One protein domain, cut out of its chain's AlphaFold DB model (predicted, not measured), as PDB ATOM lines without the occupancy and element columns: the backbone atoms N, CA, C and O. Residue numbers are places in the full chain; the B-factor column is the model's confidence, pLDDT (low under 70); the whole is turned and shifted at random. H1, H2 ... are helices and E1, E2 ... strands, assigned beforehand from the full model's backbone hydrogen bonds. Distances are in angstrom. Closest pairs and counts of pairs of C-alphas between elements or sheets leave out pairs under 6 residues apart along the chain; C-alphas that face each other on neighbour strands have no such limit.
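What this domain is: This is residues 24 to 136 of the 162 residues of an uncharacterized protein of Trypanosoma cruzi (UniProt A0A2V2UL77). A two-stranded hairpin, E1 and E2, is joined by a long loop to two nearly parallel helices that run the same way, the long H1 and the shorter H2, set side by side but staggered, with residues 84 to 92 of H1 packed on H2 and the beginning of H2 near the strands. The printed part has 113 residues, in the order E1, E2, H1, H2; the sheet is antiparallel, and the class is mixed, with 50 residues in named elements, under half. It is loose, with a radius of gyration of the C-alphas of 16.5 A and spans of 50 by 36 by 24 A.

Where its parts are: E1, residues 29 to 34, begins at C-alpha 29 (37.659, 20.731, -10.214); E2 is residues 50 to 55. H1, residues 69 to 93, is 36.4 A long. H2, residues 105 to 117, measures 18.6 A and ends at C-alpha 117 (32.024, 41.898, -19.550).

How they stand to each other: In the hairpin E1 and E2, N 31 and O 53 are 2.9 A apart, within hydrogen-bond range. The closest C-alphas of E1 and H2, Val 30 and Leu 106, are 7.3 A apart. H1 touches H2 with residues 84 to 92 alone, closest at the C-alphas of Ala 85 and Ser 107, 6.8 A, the same way at a shallow tilt of 6 degrees. E1 and H1 are apart. Every O i to N i+4 pair is within hydrogen-bond range in H2, and 19 of 21 in H1.

The domain as a whole: The C-alphas farthest apart, Ala 40 and Gly 66, are 51.9 A apart. The printed part has no cut, and its three links are long. Mean pLDDT of the printed part is 75.1; residues 37 to 48 and 61 to 70 are among those under 70.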
ATOM      1  N   TYR A  24      32.728  10.526  -2.203       51.19
ATOM      2  CA  TYR A  24      32.913  11.590  -3.174       51.19
ATOM      3  C   TYR A  24      33.898  12.593  -2.572       51.19
ATOM      4  O   TYR A  24      33.611  13.209  -1.548       51.19
ATOM      5  N   LEU A  25      35.085  12.706  -3.168       55.59
ATOM      6  CA  LEU A  25      36.109  13.666  -2.760       55.59
ATOM      7  C   LEU A  25      35.710  15.047  -3.303       55.59
ATOM      8  O   LEU A  25      35.764  15.248  -4.517       55.59
ATOM      9  N   PRO A  26      35.275  15.994  -2.449       60.25
ATOM     10  CA  PRO A  26      34.539  17.168  -2.891       60.25
ATOM     11  C   PRO A  26      35.487  18.339  -3.159       60.25
ATOM     12  O   PRO A  26      35.254  19.446  -2.680       60.25
ATOM     13  N   ASP A  27      36.569  18.119  -3.901       71.50
ATOM     14  CA  ASP A  27      37.389  19.244  -4.337       71.50
ATOM     15  C   ASP A  27      36.749  19.908  -5.556       71.50
ATOM     16  O   ASP A  27      36.115  19.273  -6.399       71.50
ATOM     17  N   THR A  28      36.881  21.231  -5.631       80.25
ATOM     18  CA  THR A  28      36.430  21.964  -6.812       80.25
ATOM     19  C   THR A  28      37.388  21.673  -7.956       80.25
ATOM     20  O   THR A  28      38.559  22.036  -7.883       80.25
ATOM     21  N   VAL A  29      36.885  21.047  -9.014       84.25
ATOM     22  CA  VAL A  29      37.659  20.731 -10.214       84.25
ATOM     23  C   VAL A  29      37.357  21.763 -11.288       84.25
ATOM     24  O   VAL A  29      36.198  22.062 -11.582       84.25
ATOM     25  N   VAL A  30      38.416  22.296 -11.888       85.31
ATOM     26  CA  VAL A  30      38.345  23.257 -12.985       85.31
ATOM     27  C   VAL A  30      39.029  22.643 -14.198       85.31
ATOM     28  O   VAL A  30      40.214  22.329 -14.157       85.31
ATOM     29  N   LEU A  31      38.283  22.486 -15.288       85.75
ATOM     30  CA  LEU A  31      38.813  22.108 -16.593       85.75
ATOM     31  C   LEU A  31      38.662  23.297 -17.535       85.75
ATOM     32  O   LEU A  31      37.544  23.737 -17.790       85.75
ATOM     33  N   GLN A  32      39.770  23.798 -18.075       84.56
ATOM     34  CA  GLN A  32      39.770  24.918 -19.009       84.56
ATOM     35  C   GLN A  32      40.301  24.468 -20.370       84.56
ATOM     36  O   GLN A  32      41.400  23.933 -20.477       84.56
ATOM     37  N   LEU A  33      39.502  24.683 -21.409       84.50
ATOM     38  CA  LEU A  33      39.866  24.449 -22.798       84.50
ATOM     39  C   LEU A  33      40.222  25.793 -23.421       84.50
ATOM     40  O   LEU A  33      39.358  26.662 -23.537       84.50
ATOM     41  N   HIS A  34      41.483  25.967 -23.798       78.94
ATOM     42  CA  HIS A  34      41.943  27.141 -24.529       78.94
ATOM     43  C   HIS A  34      41.806  26.896 -26.029       78.94
ATOM     44  O   HIS A  34      42.043  25.788 -26.513       78.94
ATOM     45  N   ARG A  35      41.375  27.925 -26.756       74.56
ATOM     46  CA  ARG A  35      41.485  27.949 -28.207       74.56
ATOM     47  C   ARG A  35      42.769  28.683 -28.567       74.56
ATOM     48  O   ARG A  35      42.851  29.883 -28.330       74.56
ATOM     49  N   ASP A  36      43.675  27.980 -29.228       71.62
ATOM     50  CA  ASP A  36      44.888  28.550 -29.803       71.62
ATOM     51  C   ASP A  36      44.914  28.241 -31.302       71.62
ATOM     52  O   ASP A  36      44.610  27.114 -31.704       71.62
ATOM     53  N   ASP A  37      45.246  29.231 -32.136       69.69
ATOM     54  CA  ASP A  37      45.327  29.044 -33.589       69.69
ATOM     55  C   ASP A  37      46.741  28.542 -34.016       69.69
ATOM     56  O   ASP A  37      46.955  28.195 -35.181       69.69
ATOM     57  N   GLY A  38      47.689  28.390 -33.069       68.75
ATOM     58  CA  GLY A  38      48.991  27.727 -33.257       68.75
ATOM     59  C   GLY A  38      49.895  27.683 -32.006       68.75
ATOM     60  O   GLY A  38      49.689  28.413 -31.041       68.75
ATOM     61  N   GLU A  39      50.951  26.850 -32.026       67.62
ATOM     62  CA  GLU A  39      51.895  26.658 -30.893       67.62
ATOM     63  C   GLU A  39      52.574  27.953 -30.410       67.62
ATOM     64  O   GLU A  39      52.866  28.095 -29.224       67.62
ATOM     65  N   ALA A  40      52.823  28.911 -31.308       64.81
ATOM     66  CA  ALA A  40      53.460  30.183 -30.958       64.81
ATOM     67  C   ALA A  40      52.550  31.101 -30.120       64.81
ATOM     68  O   ALA A  40      53.042  31.912 -29.338       64.81
ATOM     69  N   GLU A  41      51.231  30.964 -30.262       58.38
ATOM     70  CA  GLU A  41      50.232  31.780 -29.564       58.38
ATOM     71  C   GLU A  41      49.882  31.197 -28.187       58.38
ATOM     72  O   GLU A  41      49.537  31.950 -27.275       58.38
ATOM     73  N   PHE A  42      50.111  29.891 -27.982       57.91
ATOM     74  CA  PHE A  42      49.941  29.209 -26.692       57.91
ATOM     75  C   PHE A  42      50.787  29.828 -25.563       57.91
ATOM     76  O   PHE A  42      50.407  29.795 -24.391       57.91
ATOM     77  N   ALA A  43      51.919  30.465 -25.893       61.03
ATOM     78  CA  ALA A  43      52.728  31.205 -24.920       61.03
ATOM     79  C   ALA A  43      51.940  32.330 -24.210       61.03
ATOM     80  O   ALA A  43      52.301  32.737 -23.103       61.03
ATOM     81  N   HIS A  44      50.838  32.789 -24.815       59.91
ATOM     82  CA  HIS A  44      49.915  33.794 -24.294       59.91
ATOM     83  C   HIS A  44      48.545  33.202 -23.905       59.91
ATOM     84  O   HIS A  44      47.540  33.908 -23.951       59.91
ATOM     85  N   TYR A  45      48.480  31.938 -23.457       58.56
ATOM     86  CA  TYR A  45      47.226  31.249 -23.075       58.56
ATOM     87  C   TYR A  45      46.327  32.030 -22.091       58.56
ATOM     88  O   TYR A  45      45.121  31.795 -21.999       58.56
ATOM     89  N   MET A  46      46.905  32.971 -21.337       57.41
ATOM     90  CA  MET A  46      46.192  33.842 -20.401       57.41
ATOM     91  C   MET A  46      45.181  34.774 -21.085       57.41
ATOM     92  O   MET A  46      44.185  35.124 -20.442       57.41
ATOM     93  N   ASP A  47      45.419  35.101 -22.358       58.56
ATOM     94  CA  ASP A  47      44.631  36.023 -23.184       58.56
ATOM     95  C   ASP A  47      43.781  35.299 -24.249       58.56
ATOM     96  O   ASP A  47      42.992  35.931 -24.954       58.56
ATOM     97  N   ALA A  48      43.906  33.971 -24.351       65.50
ATOM     98  CA  ALA A  48      43.152  33.157 -25.294       65.50
ATOM     99  C   ALA A  48      41.684  32.988 -24.866       65.50
ATOM    100  O   ALA A  48      41.359  32.816 -23.682       65.50
ATOM    101  N   ASN A  49      40.778  32.974 -25.851       74.38
ATOM    102  CA  ASN A  49      39.388  32.591 -25.615       74.38
ATOM    103  C   ASN A  49      39.356  31.162 -25.063       74.38
ATOM    104  O   ASN A  49      39.983  30.256 -25.614       74.38
ATOM    105  N   SER A  50      38.624  30.962 -23.970       78.94
ATOM    106  CA  SER A  50      38.583  29.672 -23.290       78.94
ATOM    107  C   SER A  50      37.184  29.304 -22.827       78.94
ATOM    108  O   SER A  50      36.358  30.165 -22.522       78.94
ATOM    109  N   LEU A  51      36.935  27.999 -22.777       85.75
ATOM    110  CA  LEU A  51      35.740  27.397 -22.207       85.75
ATOM    111  C   LEU A  51      36.128  26.692 -20.907       85.75
ATOM    112  O   LEU A  51      36.977  25.804 -20.924       85.75
ATOM    113  N   ALA A  52      35.515  27.083 -19.791       87.06
ATOM    114  CA  ALA A  52      35.783  26.490 -18.484       87.06
ATOM    115  C   ALA A  52      34.590  25.657 -17.996       87.06
ATOM    116  O   ALA A  52      33.462  26.147 -17.939       87.06
ATOM    117  N   PHE A  53      34.858  24.419 -17.589       88.62
ATOM    118  CA  PHE A  53      33.941  23.560 -16.848       88.62
ATOM    119  C   PHE A  53      34.374  23.532 -15.384       88.62
ATOM    120  O   PHE A  53      35.521  23.207 -15.077       88.62
ATOM    121  N   VAL A  54      33.457  23.876 -14.480       88.00
ATOM    122  CA  VAL A  54      33.718  23.902 -13.037       88.00
ATOM    123  C   VAL A  54      32.784  22.914 -12.355       88.00
ATOM    124  O   VAL A  54      31.578  23.146 -12.286       88.00
ATOM    125  N   ALA A  55      33.345  21.825 -11.834       88.88
ATOM    126  CA  ALA A  55      32.644  20.924 -10.934       88.88
ATOM    127  C   ALA A  55      32.912  21.394  -9.503       88.88
ATOM    128  O   ALA A  55      34.029  21.288  -9.000       88.88
ATOM    129  N   LEU A  56      31.901  21.984  -8.870       85.75
ATOM    130  CA  LEU A  56      32.016  22.451  -7.494       85.75
ATOM    131  C   LEU A  56      31.962  21.263  -6.523       85.75
ATOM    132  O   LEU A  56      31.324  20.246  -6.801       85.75
ATOM    133  N   GLY A  57      32.629  21.420  -5.380       81.25
ATOM    134  CA  GLY A  57      32.543  20.462  -4.280       81.25
ATOM    135  C   GLY A  57      31.124  20.350  -3.713       81.25
ATOM    136  O   GLY A  57      30.240  21.142  -4.042       81.25
ATOM    137  N   ASP A  58      30.913  19.363  -2.844       77.88
ATOM    138  CA  ASP A  58      29.611  19.092  -2.238       77.88
ATOM    139  C   ASP A  58      29.092  20.284  -1.403       77.88
ATOM    140  O   ASP A  58      29.819  20.888  -0.610       77.88
ATOM    141  N   ALA A  59      27.812  20.613  -1.598       76.38
ATOM    142  CA  ALA A  59      27.079  21.634  -0.853       76.38
ATOM    143  C   ALA A  59      26.402  21.082   0.417       76.38
ATOM    144  O   ALA A  59      25.788  21.844   1.171       76.38
ATOM    145  N   GLY A  60      26.506  19.772   0.658       70.19
ATOM    146  CA  GLY A  60      26.020  19.095   1.854       70.19
ATOM    147  C   GLY A  60      26.545  19.713   3.153       70.19
ATOM    148  O   GLY A  60      27.627  20.308   3.218       70.19
ATOM    149  N   ARG A  61      25.751  19.600   4.227       64.38
ATOM    150  CA  ARG A  61      26.133  20.090   5.559       64.38
ATOM    151  C   ARG A  61      26.831  18.989   6.363       64.38
ATOM    152  O   ARG A  61      26.234  17.933   6.566       64.38
ATOM    153  N   PRO A  62      28.010  19.269   6.949       55.38
ATOM    154  CA  PRO A  62      28.764  18.299   7.741       55.38
ATOM    155  C   PRO A  62      27.986  17.613   8.871       55.38
ATOM    156  O   PRO A  62      28.187  16.431   9.140       55.38
ATOM    157  N   ALA A  63      27.066  18.340   9.514       53.12
ATOM    158  CA  ALA A  63      26.319  17.866  10.679       53.12
ATOM    159  C   ALA A  63      25.381  16.676  10.393       53.12
ATOM    160  O   ALA A  63      25.045  15.946  11.318       53.12
ATOM    161  N   LEU A  64      24.978  16.467   9.135       49.50
ATOM    162  CA  LEU A  64      24.110  15.352   8.731       49.50
ATOM    163  C   LEU A  64      24.911  14.141   8.235       49.50
ATOM    164  O   LEU A  64      24.369  13.051   8.075       49.50
ATOM    165  N   CYS A  65      26.220  14.300   8.030       50.53
ATOM    166  CA  CYS A  65      27.030  13.305   7.344       50.53
ATOM    167  C   CYS A  65      27.794  12.340   8.268       50.53
ATOM    168  O   CYS A  65      28.433  11.433   7.749       50.53
ATOM    169  N   GLY A  66      27.710  12.483   9.601       54.56
ATOM    170  CA  GLY A  66      28.392  11.578  10.545       54.56
ATOM    171  C   GLY A  66      29.902  11.497  10.288       54.56
ATOM    172  O   GLY A  66      30.463  10.411  10.202       54.56
ATOM    173  N   ILE A  67      30.526  12.651  10.044       57.16
ATOM    174  CA  ILE A  67      31.801  12.731   9.329       57.16
ATOM    175  C   ILE A  67      32.989  12.393  10.238       57.16
ATOM    176  O   ILE A  67      33.145  12.959  11.318       57.16
ATOM    177  N   ASP A  68      33.859  11.516   9.735       64.56
ATOM    178  CA  ASP A  68      35.220  11.284  10.223       64.56
ATOM    179  C   ASP A  68      36.030  12.596  10.286       64.56
ATOM    180  O   ASP A  68      36.043  13.386   9.342       64.56
ATOM    181  N   ALA A  69      36.754  12.840  11.378       68.56
ATOM    182  CA  ALA A  69      37.506  14.078  11.589       68.56
ATOM    183  C   ALA A  69      38.472  14.415  10.431       68.56
ATOM    184  O   ALA A  69      38.710  15.590  10.153       68.56
ATOM    185  N   ALA A  70      38.988  13.405   9.719       69.94
ATOM    186  CA  ALA A  70      39.822  13.602   8.534       69.94
ATOM    187  C   ALA A  70      39.041  14.174   7.334       69.94
ATOM    188  O   ALA A  70      39.542  15.038   6.616       69.94
ATOM    189  N   ALA A  71      37.795  13.744   7.134       70.56
ATOM    190  CA  ALA A  71      36.953  14.208   6.038       70.56
ATOM    191  C   ALA A  71      36.378  15.613   6.293       70.56
ATOM    192  O   ALA A  71      36.142  16.352   5.337       70.56
ATOM    193  N   GLN A  72      36.219  16.031   7.555       74.00
ATOM    194  CA  GLN A  72      35.692  17.358   7.910       74.00
ATOM    195  C   GLN A  72      36.464  18.504   7.237       74.00
ATOM    196  O   GLN A  72      35.847  19.435   6.714       74.00
ATOM    197  N   LEU A  73      37.798  18.421   7.196       76.44
ATOM    198  CA  LEU A  73      38.647  19.444   6.578       76.44
ATOM    199  C   LEU A  73      38.316  19.651   5.091       76.44
ATOM    200  O   LEU A  73      38.278  20.788   4.615       76.44
ATOM    201  N   HIS A  74      38.045  18.565   4.367       76.12
ATOM    202  CA  HIS A  74      37.700  18.614   2.946       76.12
ATOM    203  C   HIS A  74      36.329  19.254   2.720       76.12
ATOM    204  O   HIS A  74      36.196  20.126   1.863       76.12
ATOM    205  N   TYR A  75      35.329  18.915   3.539       75.44
ATOM    206  CA  TYR A  75      34.012  19.556   3.460       75.44
ATOM    207  C   TYR A  75      34.072  21.053   3.770       75.44
ATOM    208  O   TYR A  75      33.440  21.854   3.082       75.44
ATOM    209  N   GLU A  76      34.853  21.464   4.769       78.44
ATOM    210  CA  GLU A  76      35.056  22.885   5.060       78.44
ATOM    211  C   GLU A  76      35.742  23.615   3.894       78.44
ATOM    212  O   GLU A  76      35.388  24.756   3.582       78.44
ATOM    213  N   GLY A  77      36.694  22.956   3.225       80.69
ATOM    214  CA  GLY A  77      37.324  23.449   2.000       80.69
ATOM    215  C   GLY A  77      36.317  23.649   0.865       80.69
ATOM    216  O   GLY A  77      36.229  24.748   0.306       80.69
ATOM    217  N   ALA A  78      35.506  22.627   0.588       80.88
ATOM    218  CA  ALA A  78      34.452  22.646  -0.423       80.88
ATOM    219  C   ALA A  78      33.430  23.761  -0.160       80.88
ATOM    220  O   ALA A  78      33.161  24.594  -1.030       80.88
ATOM    221  N   GLN A  79      32.929  23.856   1.076       81.06
ATOM    222  CA  GLN A  79      31.988  24.902   1.466       81.06
ATOM    223  C   GLN A  79      32.597  26.301   1.347       81.06
ATOM    224  O   GLN A  79      31.924  27.231   0.898       81.06
ATOM    225  N   ARG A  80      33.878  26.478   1.692       83.88
ATOM    226  CA  ARG A  80      34.562  27.767   1.526       83.88
ATOM    227  C   ARG A  80      34.657  28.167   0.052       83.88
ATOM    228  O   ARG A  80      34.409  29.332  -0.267       83.88
ATOM    229  N   ALA A  81      34.980  27.225  -0.835       85.44
ATOM    230  CA  ALA A  81      35.020  27.460  -2.276       85.44
ATOM    231  C   ALA A  81      33.630  27.828  -2.826       85.44
ATOM    232  O   ALA A  81      33.497  28.841  -3.517       85.44
ATOM    233  N   LEU A  82      32.590  27.084  -2.437       85.81
ATOM    234  CA  LEU A  82      31.195  27.344  -2.806       85.81
ATOM    235  C   LEU A  82      30.714  28.728  -2.363       85.81
ATOM    236  O   LEU A  82      30.193  29.494  -3.174       85.81
ATOM    237  N   VAL A  83      30.909  29.079  -1.089       85.62
ATOM    238  CA  VAL A  83      30.490  30.379  -0.540       85.62
ATOM    239  C   VAL A  83      31.237  31.526  -1.221       85.62
ATOM    240  O   VAL A  83      30.631  32.553  -1.534       85.62
ATOM    241  N   SER A  84      32.535  31.356  -1.488       88.31
ATOM    242  CA  SER A  84      33.332  32.346  -2.216       88.31
ATOM    243  C   SER A  84      32.808  32.547  -3.640       88.31
ATOM    244  O   SER A  84      32.539  33.687  -4.030       88.31
ATOM    245  N   ALA A  85      32.585  31.460  -4.385       87.88
ATOM    246  CA  ALA A  85      32.061  31.511  -5.745       87.88
ATOM    247  C   ALA A  85      30.669  32.157  -5.784       87.88
ATOM    248  O   ALA A  85      30.445  33.108  -6.535       87.88
ATOM    249  N   ALA A  86      29.758  31.728  -4.906       87.06
ATOM    250  CA  ALA A  86      28.424  32.304  -4.777       87.06
ATOM    251  C   ALA A  86      28.469  33.807  -4.453       87.06
ATOM    252  O   ALA A  86      27.700  34.587  -5.018       87.06
ATOM    253  N   GLY A  87      29.377  34.237  -3.572       87.31
ATOM    254  CA  GLY A  87      29.562  35.643  -3.214       87.31
ATOM    255  C   GLY A  87      30.060  36.500  -4.379       87.31
ATOM    256  O   GLY A  87      29.540  37.598  -4.593       87.31
ATOM    257  N   ILE A  88      31.022  35.990  -5.153       88.62
ATOM    258  CA  ILE A  88      31.534  36.649  -6.359       88.62
ATOM    259  C   ILE A  88      30.420  36.776  -7.398       88.62
ATOM    260  O   ILE A  88      30.101  37.893  -7.803       88.62
ATOM    261  N   VAL A  89      29.777  35.664  -7.772       85.81
ATOM    262  CA  VAL A  89      28.725  35.648  -8.801       85.81
ATOM    263  C   VAL A  89      27.545  36.526  -8.382       85.81
ATOM    264  O   VAL A  89      27.098  37.363  -9.159       85.81
ATOM    265  N   SER A  90      27.094  36.446  -7.126       84.94
ATOM    266  CA  SER A  90      26.039  37.332  -6.614       84.94
ATOM    267  C   SER A  90      26.453  38.809  -6.656       84.94
ATOM    268  O   SER A  90      25.639  39.677  -6.975       84.94
ATOM    269  N   GLY A  91      27.722  39.118  -6.365       85.06
ATOM    270  CA  GLY A  91      28.283  40.463  -6.490       85.06
ATOM    271  C   GLY A  91      28.246  40.991  -7.925       85.06
ATOM    272  O   GLY A  91      27.835  42.136  -8.129       85.06
ATOM    273  N   ILE A  92      28.596  40.141  -8.897       81.62
ATOM    274  CA  ILE A  92      28.506  40.424 -10.337       81.62
ATOM    275  C   ILE A  92      27.045  40.683 -10.729       81.62
ATOM    276  O   ILE A  92      26.725  41.771 -11.212       81.62
ATOM    277  N   CYS A  93      26.139  39.741 -10.440       80.50
ATOM    278  CA  CYS A  93      24.718  39.836 -10.792       80.50
ATOM    279  C   CYS A  93      24.041  41.074 -10.182       80.50
ATOM    280  O   CYS A  93      23.185  41.695 -10.809       80.50
ATOM    281  N   ARG A  94      24.445  41.477  -8.969       81.44
ATOM    282  CA  ARG A  94      23.936  42.679  -8.287       81.44
ATOM    283  C   ARG A  94      24.700  43.959  -8.632       81.44
ATOM    284  O   ARG A  94      24.429  44.991  -8.023       81.44
ATOM    285  N   ARG A  95      25.649  43.909  -9.574       80.31
ATOM    286  CA  ARG A  95      26.460  45.053 -10.026       80.31
ATOM    287  C   ARG A  95      27.137  45.798  -8.869       80.31
ATOM    288  O   ARG A  95      27.162  47.027  -8.839       80.31
ATOM    289  N   ARG A  96      27.659  45.060  -7.883       83.38
ATOM    290  CA  ARG A  96      28.371  45.665  -6.749       83.38
ATOM    291  C   ARG A  96      29.650  46.347  -7.225       83.38
ATOM    292  O   ARG A  96      30.358  45.819  -8.074       83.38
ATOM    293  N   LEU A  97      29.963  47.492  -6.615       80.00
ATOM    294  CA  LEU A  97      31.177  48.259  -6.915       80.00
ATOM    295  C   LEU A  97      32.453  47.461  -6.610       80.00
ATOM    296  O   LEU A  97      33.402  47.489  -7.387       80.00
ATOM    297  N   CYS A  98      32.453  46.731  -5.493       83.31
ATOM    298  CA  CYS A  98      33.562  45.885  -5.065       83.31
ATOM    299  C   CYS A  98      33.106  44.427  -5.012       83.31
ATOM    300  O   CYS A  98      32.167  44.088  -4.284       83.31
ATOM    301  N   ILE A  99      33.790  43.574  -5.771       86.12
ATOM    302  CA  ILE A  99      33.555  42.129  -5.821       86.12
ATOM    303  C   ILE A  99      34.756  41.442  -5.159       86.12
ATOM    304  O   ILE A  99      35.894  41.751  -5.521       86.12
ATOM    305  N   PRO A 100      34.542  40.557  -4.168       83.81
ATOM    306  CA  PRO A 100      35.616  39.997  -3.354       83.81
ATOM    307  C   PRO A 100      36.324  38.841  -4.076       83.81
ATOM    308  O   PRO A 100      36.176  37.679  -3.705       83.81
ATOM    309  N   PHE A 101      37.093  39.150  -5.119       88.12
ATOM    310  CA  PHE A 101      37.947  38.158  -5.770       88.12
ATOM    311  C   PHE A 101      39.112  37.773  -4.842       88.12
ATOM    312  O   PHE A 101      39.890  38.626  -4.420       88.12
ATOM    313  N   GLY A 102      39.237  36.483  -4.535       85.44
ATOM    314  CA  GLY A 102      40.399  35.879  -3.888       85.44
ATOM    315  C   GLY A 102      41.453  35.361  -4.877       85.44
ATOM    316  O   GLY A 102      41.374  35.586  -6.087       85.44
ATOM    317  N   MET A 103      42.432  34.623  -4.346       83.31
ATOM    318  CA  MET A 103      43.568  34.064  -5.097       83.31
ATOM    319  C   MET A 103      43.334  32.650  -5.649       83.31
ATOM    320  O   MET A 103      44.224  32.112  -6.297       83.31
ATOM    321  N   SER A 104      42.168  32.041  -5.410       83.12
ATOM    322  CA  SER A 104      41.852  30.723  -5.976       83.12
ATOM    323  C   SER A 104      41.699  30.787  -7.497       83.12
ATOM    324  O   SER A 104      41.268  31.810  -8.036       83.12
ATOM    325  N   GLU A 105      41.994  29.682  -8.185       82.94
ATOM    326  CA  GLU A 105      41.836  29.573  -9.642       82.94
ATOM    327  C   GLU A 105      40.415  29.929 -10.084       82.94
ATOM    328  O   GLU A 105      40.233  30.782 -10.952       82.94
ATOM    329  N   LEU A 106      39.402  29.381  -9.403       86.00
ATOM    330  CA  LEU A 106      37.999  29.707  -9.659       86.00
ATOM    331  C   LEU A 106      37.713  31.209  -9.513       86.00
ATOM    332  O   LEU A 106      37.022  31.799 -10.339       86.00
ATOM    333  N   SER A 107      38.261  31.855  -8.483       87.56
ATOM    334  CA  SER A 107      38.083  33.293  -8.286       87.56
ATOM    335  C   SER A 107      38.745  34.109  -9.398       87.56
ATOM    336  O   SER A 107      38.155  35.074  -9.888       87.56
ATOM    337  N   GLN A 108      39.946  33.724  -9.834       85.44
ATOM    338  CA  GLN A 108      40.624  34.392 -10.946       85.44
ATOM    339  C   GLN A 108      39.889  34.175 -12.273       85.44
ATOM    340  O   GLN A 108      39.791  35.113 -13.061       85.44
ATOM    341  N   LEU A 109      39.309  32.994 -12.501       84.50
ATOM    342  CA  LEU A 109      38.457  32.728 -13.663       84.50
ATOM    343  C   LEU A 109      37.216  33.618 -13.674       84.50
ATOM    344  O   LEU A 109      36.962  34.306 -14.663       84.50
ATOM    345  N   LEU A 110      36.499  33.693 -12.552       85.56
ATOM    346  CA  LEU A 110      35.343  34.581 -12.413       85.56
ATOM    347  C   LEU A 110      35.735  36.058 -12.570       85.56
ATOM    348  O   LEU A 110      34.981  36.846 -13.140       85.56
ATOM    349  N   ARG A 111      36.933  36.446 -12.111       85.31
ATOM    350  CA  ARG A 111      37.472  37.798 -12.307       85.31
ATOM    351  C   ARG A 111      37.717  38.110 -13.776       85.31
ATOM    352  O   ARG A 111      37.415  39.222 -14.207       85.31
ATOM    353  N   ARG A 112      38.261  37.161 -14.540       78.69
ATOM    354  CA  ARG A 112      38.470  37.324 -15.985       78.69
ATOM    355  C   ARG A 112      37.142  37.481 -16.711       78.69
ATOM    356  O   ARG A 112      36.976  38.485 -17.396       78.69
ATOM    357  N   ALA A 113      36.196  36.571 -16.467       77.19
ATOM    358  CA  ALA A 113      34.848  36.637 -17.031       77.19
ATOM    359  C   ALA A 113      34.199  38.014 -16.789       77.19
ATOM    360  O   ALA A 113      33.728  38.669 -17.716       77.19
ATOM    361  N   TYR A 114      34.274  38.507 -15.548       79.75
ATOM    362  CA  TYR A 114      33.751  39.821 -15.176       79.75
ATOM    363  C   TYR A 114      34.467  40.994 -15.865       79.75
ATOM    364  O   TYR A 114      33.824  41.922 -16.359       79.75
ATOM    365  N   ASN A 115      35.803  40.990 -15.892       78.06
ATOM    366  CA  ASN A 115      36.586  42.072 -16.498       78.06
ATOM    367  C   ASN A 115      36.327  42.198 -18.003       78.06
ATOM    368  O   ASN A 115      36.307  43.315 -18.528       78.06
ATOM    369  N   THR A 116      36.119  41.069 -18.679       69.31
ATOM    370  CA  THR A 116      35.757  41.035 -20.095       69.31
ATOM    371  C   THR A 116      34.359  41.615 -20.325       69.31
ATOM    372  O   THR A 116      34.205  42.477 -21.188       69.31
ATOM    373  N   GLU A 117      33.366  41.284 -19.490       67.94
ATOM    374  CA  GLU A 117      32.024  41.898 -19.550       67.94
ATOM    375  C   GLU A 117      32.060  43.428 -19.341       67.94
ATOM    376  O   GLU A 117      31.288  44.175 -19.943       67.94
ATOM    377  N   LYS A 118      32.982  43.927 -18.507       72.62
ATOM    378  CA  LYS A 118      33.155  45.368 -18.255       72.62
ATOM    379  C   LYS A 118      33.976  46.109 -19.310       72.62
ATOM    380  O   LYS A 118      34.202  47.307 -19.141       72.62
ATOM    381  N   GLY A 119      34.393  45.445 -20.389       63.25
ATOM    382  CA  GLY A 119      35.127  46.084 -21.480       63.25
ATOM    383  C   GLY A 119      36.483  46.633 -21.034       63.25
ATOM    384  O   GLY A 119      36.889  47.718 -21.459       63.25
ATOM    385  N   ASN A 120      37.168  45.926 -20.130       65.81
ATOM    386  CA  ASN A 120      38.506  46.318 -19.705       65.81
ATOM    387  C   ASN A 120      39.447  46.383 -20.924       65.81
ATOM    388  O   ASN A 120      39.537  45.431 -21.697       65.81
ATOM    389  N   ARG A 121      40.164  47.503 -21.098       58.22
ATOM    390  CA  ARG A 121      40.989  47.780 -22.293       58.22
ATOM    391  C   ARG A 121      42.115  46.765 -22.502       58.22
ATOM    392  O   ARG A 121      42.538  46.566 -23.636       58.22
ATOM    393  N   SER A 122      42.577  46.119 -21.430       57.84
ATOM    394  CA  SER A 122      43.567  45.039 -21.494       57.84
ATOM    395  C   SER A 122      43.043  43.767 -22.170       57.84
ATOM    396  O   SER A 122      43.841  42.943 -22.585       57.84
ATOM    397  N   ASN A 123      41.722  43.615 -22.308       56.84
ATOM    398  CA  ASN A 123      41.062  42.386 -22.752       56.84
ATOM    399  C   ASN A 123      40.473  42.515 -24.170       56.84
ATOM    400  O   ASN A 123      39.501  41.844 -24.505       56.84
ATOM    401  N   SER A 124      41.046  43.386 -25.011       55.97
ATOM    402  CA  SER A 124      40.555  43.665 -26.376       55.97
ATOM    403  C   SER A 124      40.495  42.442 -27.310       55.97
ATOM    404  O   SER A 124      39.846  42.512 -28.349       55.97
ATOM    405  N   LEU A 125      41.138  41.334 -26.926       60.16
ATOM    406  CA  LEU A 125      41.174  40.066 -27.661       60.16
ATOM    407  C   LEU A 125      40.092  39.061 -27.222       60.16
ATOM    408  O   LEU A 125      39.797  38.123 -27.961       60.16
ATOM    409  N   THR A 126      39.479  39.241 -26.045       61.09
ATOM    410  CA  THR A 126      38.497  38.286 -25.504       61.09
ATOM    411  C   THR A 126      37.065  38.713 -25.817       61.09
ATOM    412  O   THR A 126      36.691  39.861 -25.569       61.09
ATOM    413  N   GLY A 127      36.258  37.787 -26.341       64.56
ATOM    414  CA  GLY A 127      34.829  38.009 -26.599       64.56
ATOM    415  C   GLY A 127      33.987  38.041 -25.319       64.56
ATOM    416  O   GLY A 127      34.473  37.720 -24.239       64.56
ATOM    417  N   SER A 128      32.704  38.407 -25.421       69.50
ATOM    418  CA  SER A 128      31.787  38.397 -24.269       69.50
ATOM    419  C   SER A 128      31.743  37.022 -23.598       69.50
ATOM    420  O   SER A 128      31.597  36.007 -24.277       69.50
ATOM    421  N   THR A 129      31.832  36.984 -22.269       75.12
ATOM    422  CA  THR A 129      31.753  35.730 -21.514       75.12
ATOM    423  C   THR A 129      30.307  35.402 -21.161       75.12
ATOM    424  O   THR A 129      29.632  36.193 -20.506       75.12
ATOM    425  N   GLU A 130      29.846  34.214 -21.548       78.50
ATOM    426  CA  GLU A 130      28.589  33.641 -21.065       78.50
ATOM    427  C   GLU A 130      28.876  32.665 -19.922       78.50
ATOM    428  O   GLU A 130      29.841  31.902 -19.956       78.50
ATOM    429  N   THR A 131      28.066  32.704 -18.865       78.81
ATOM    430  CA  THR A 131      28.221  31.824 -17.699       78.81
ATOM    431  C   THR A 131      26.874  31.224 -17.335       78.81
ATOM    432  O   THR A 131      25.899  31.950 -17.148       78.81
ATOM    433  N   ALA A 132      26.832  29.901 -17.194       83.56
ATOM    434  CA  ALA A 132      25.661  29.165 -16.737       83.56
ATOM    435  C   ALA A 132      25.981  28.432 -15.429       83.56
ATOM    436  O   ALA A 132      27.037  27.817 -15.294       83.56
ATOM    437  N   LEU A 133      25.053  28.490 -14.471       84.56
ATOM    438  CA  LEU A 133      25.116  27.716 -13.235       84.56
ATOM    439  C   LEU A 133      24.088  26.591 -13.312       84.56
ATOM    440  O   LEU A 133      22.886  26.848 -13.366       84.56
ATOM    441  N   LEU A 134      24.566  25.352 -13.282       86.62
ATOM    442  CA  LEU A 134      23.725  24.165 -13.181       86.62
ATOM    443  C   LEU A 134      23.629  23.763 -11.710       86.62
ATOM    444  O   LEU A 134      24.638  23.663 -11.019       86.62
ATOM    445  N   SER A 135      22.409  23.583 -11.209       85.88
ATOM    446  CA  SER A 135      22.155  23.177  -9.824       85.88
ATOM    447  C   SER A 135      21.488  21.818  -9.814       85.88
ATOM    448  O   SER A 135      20.443  21.635 -10.430       85.88
ATOM    449  N   HIS A 136      22.114  20.875  -9.122       86.19
ATOM    450  CA  HIS A 136      21.616  19.517  -8.986       86.19
ATOM    451  C   HIS A 136      20.904  19.420  -7.633       86.19
ATOM    452  O   HIS A 136      21.417  19.903  -6.626       86.19
TER     453      HIS A 136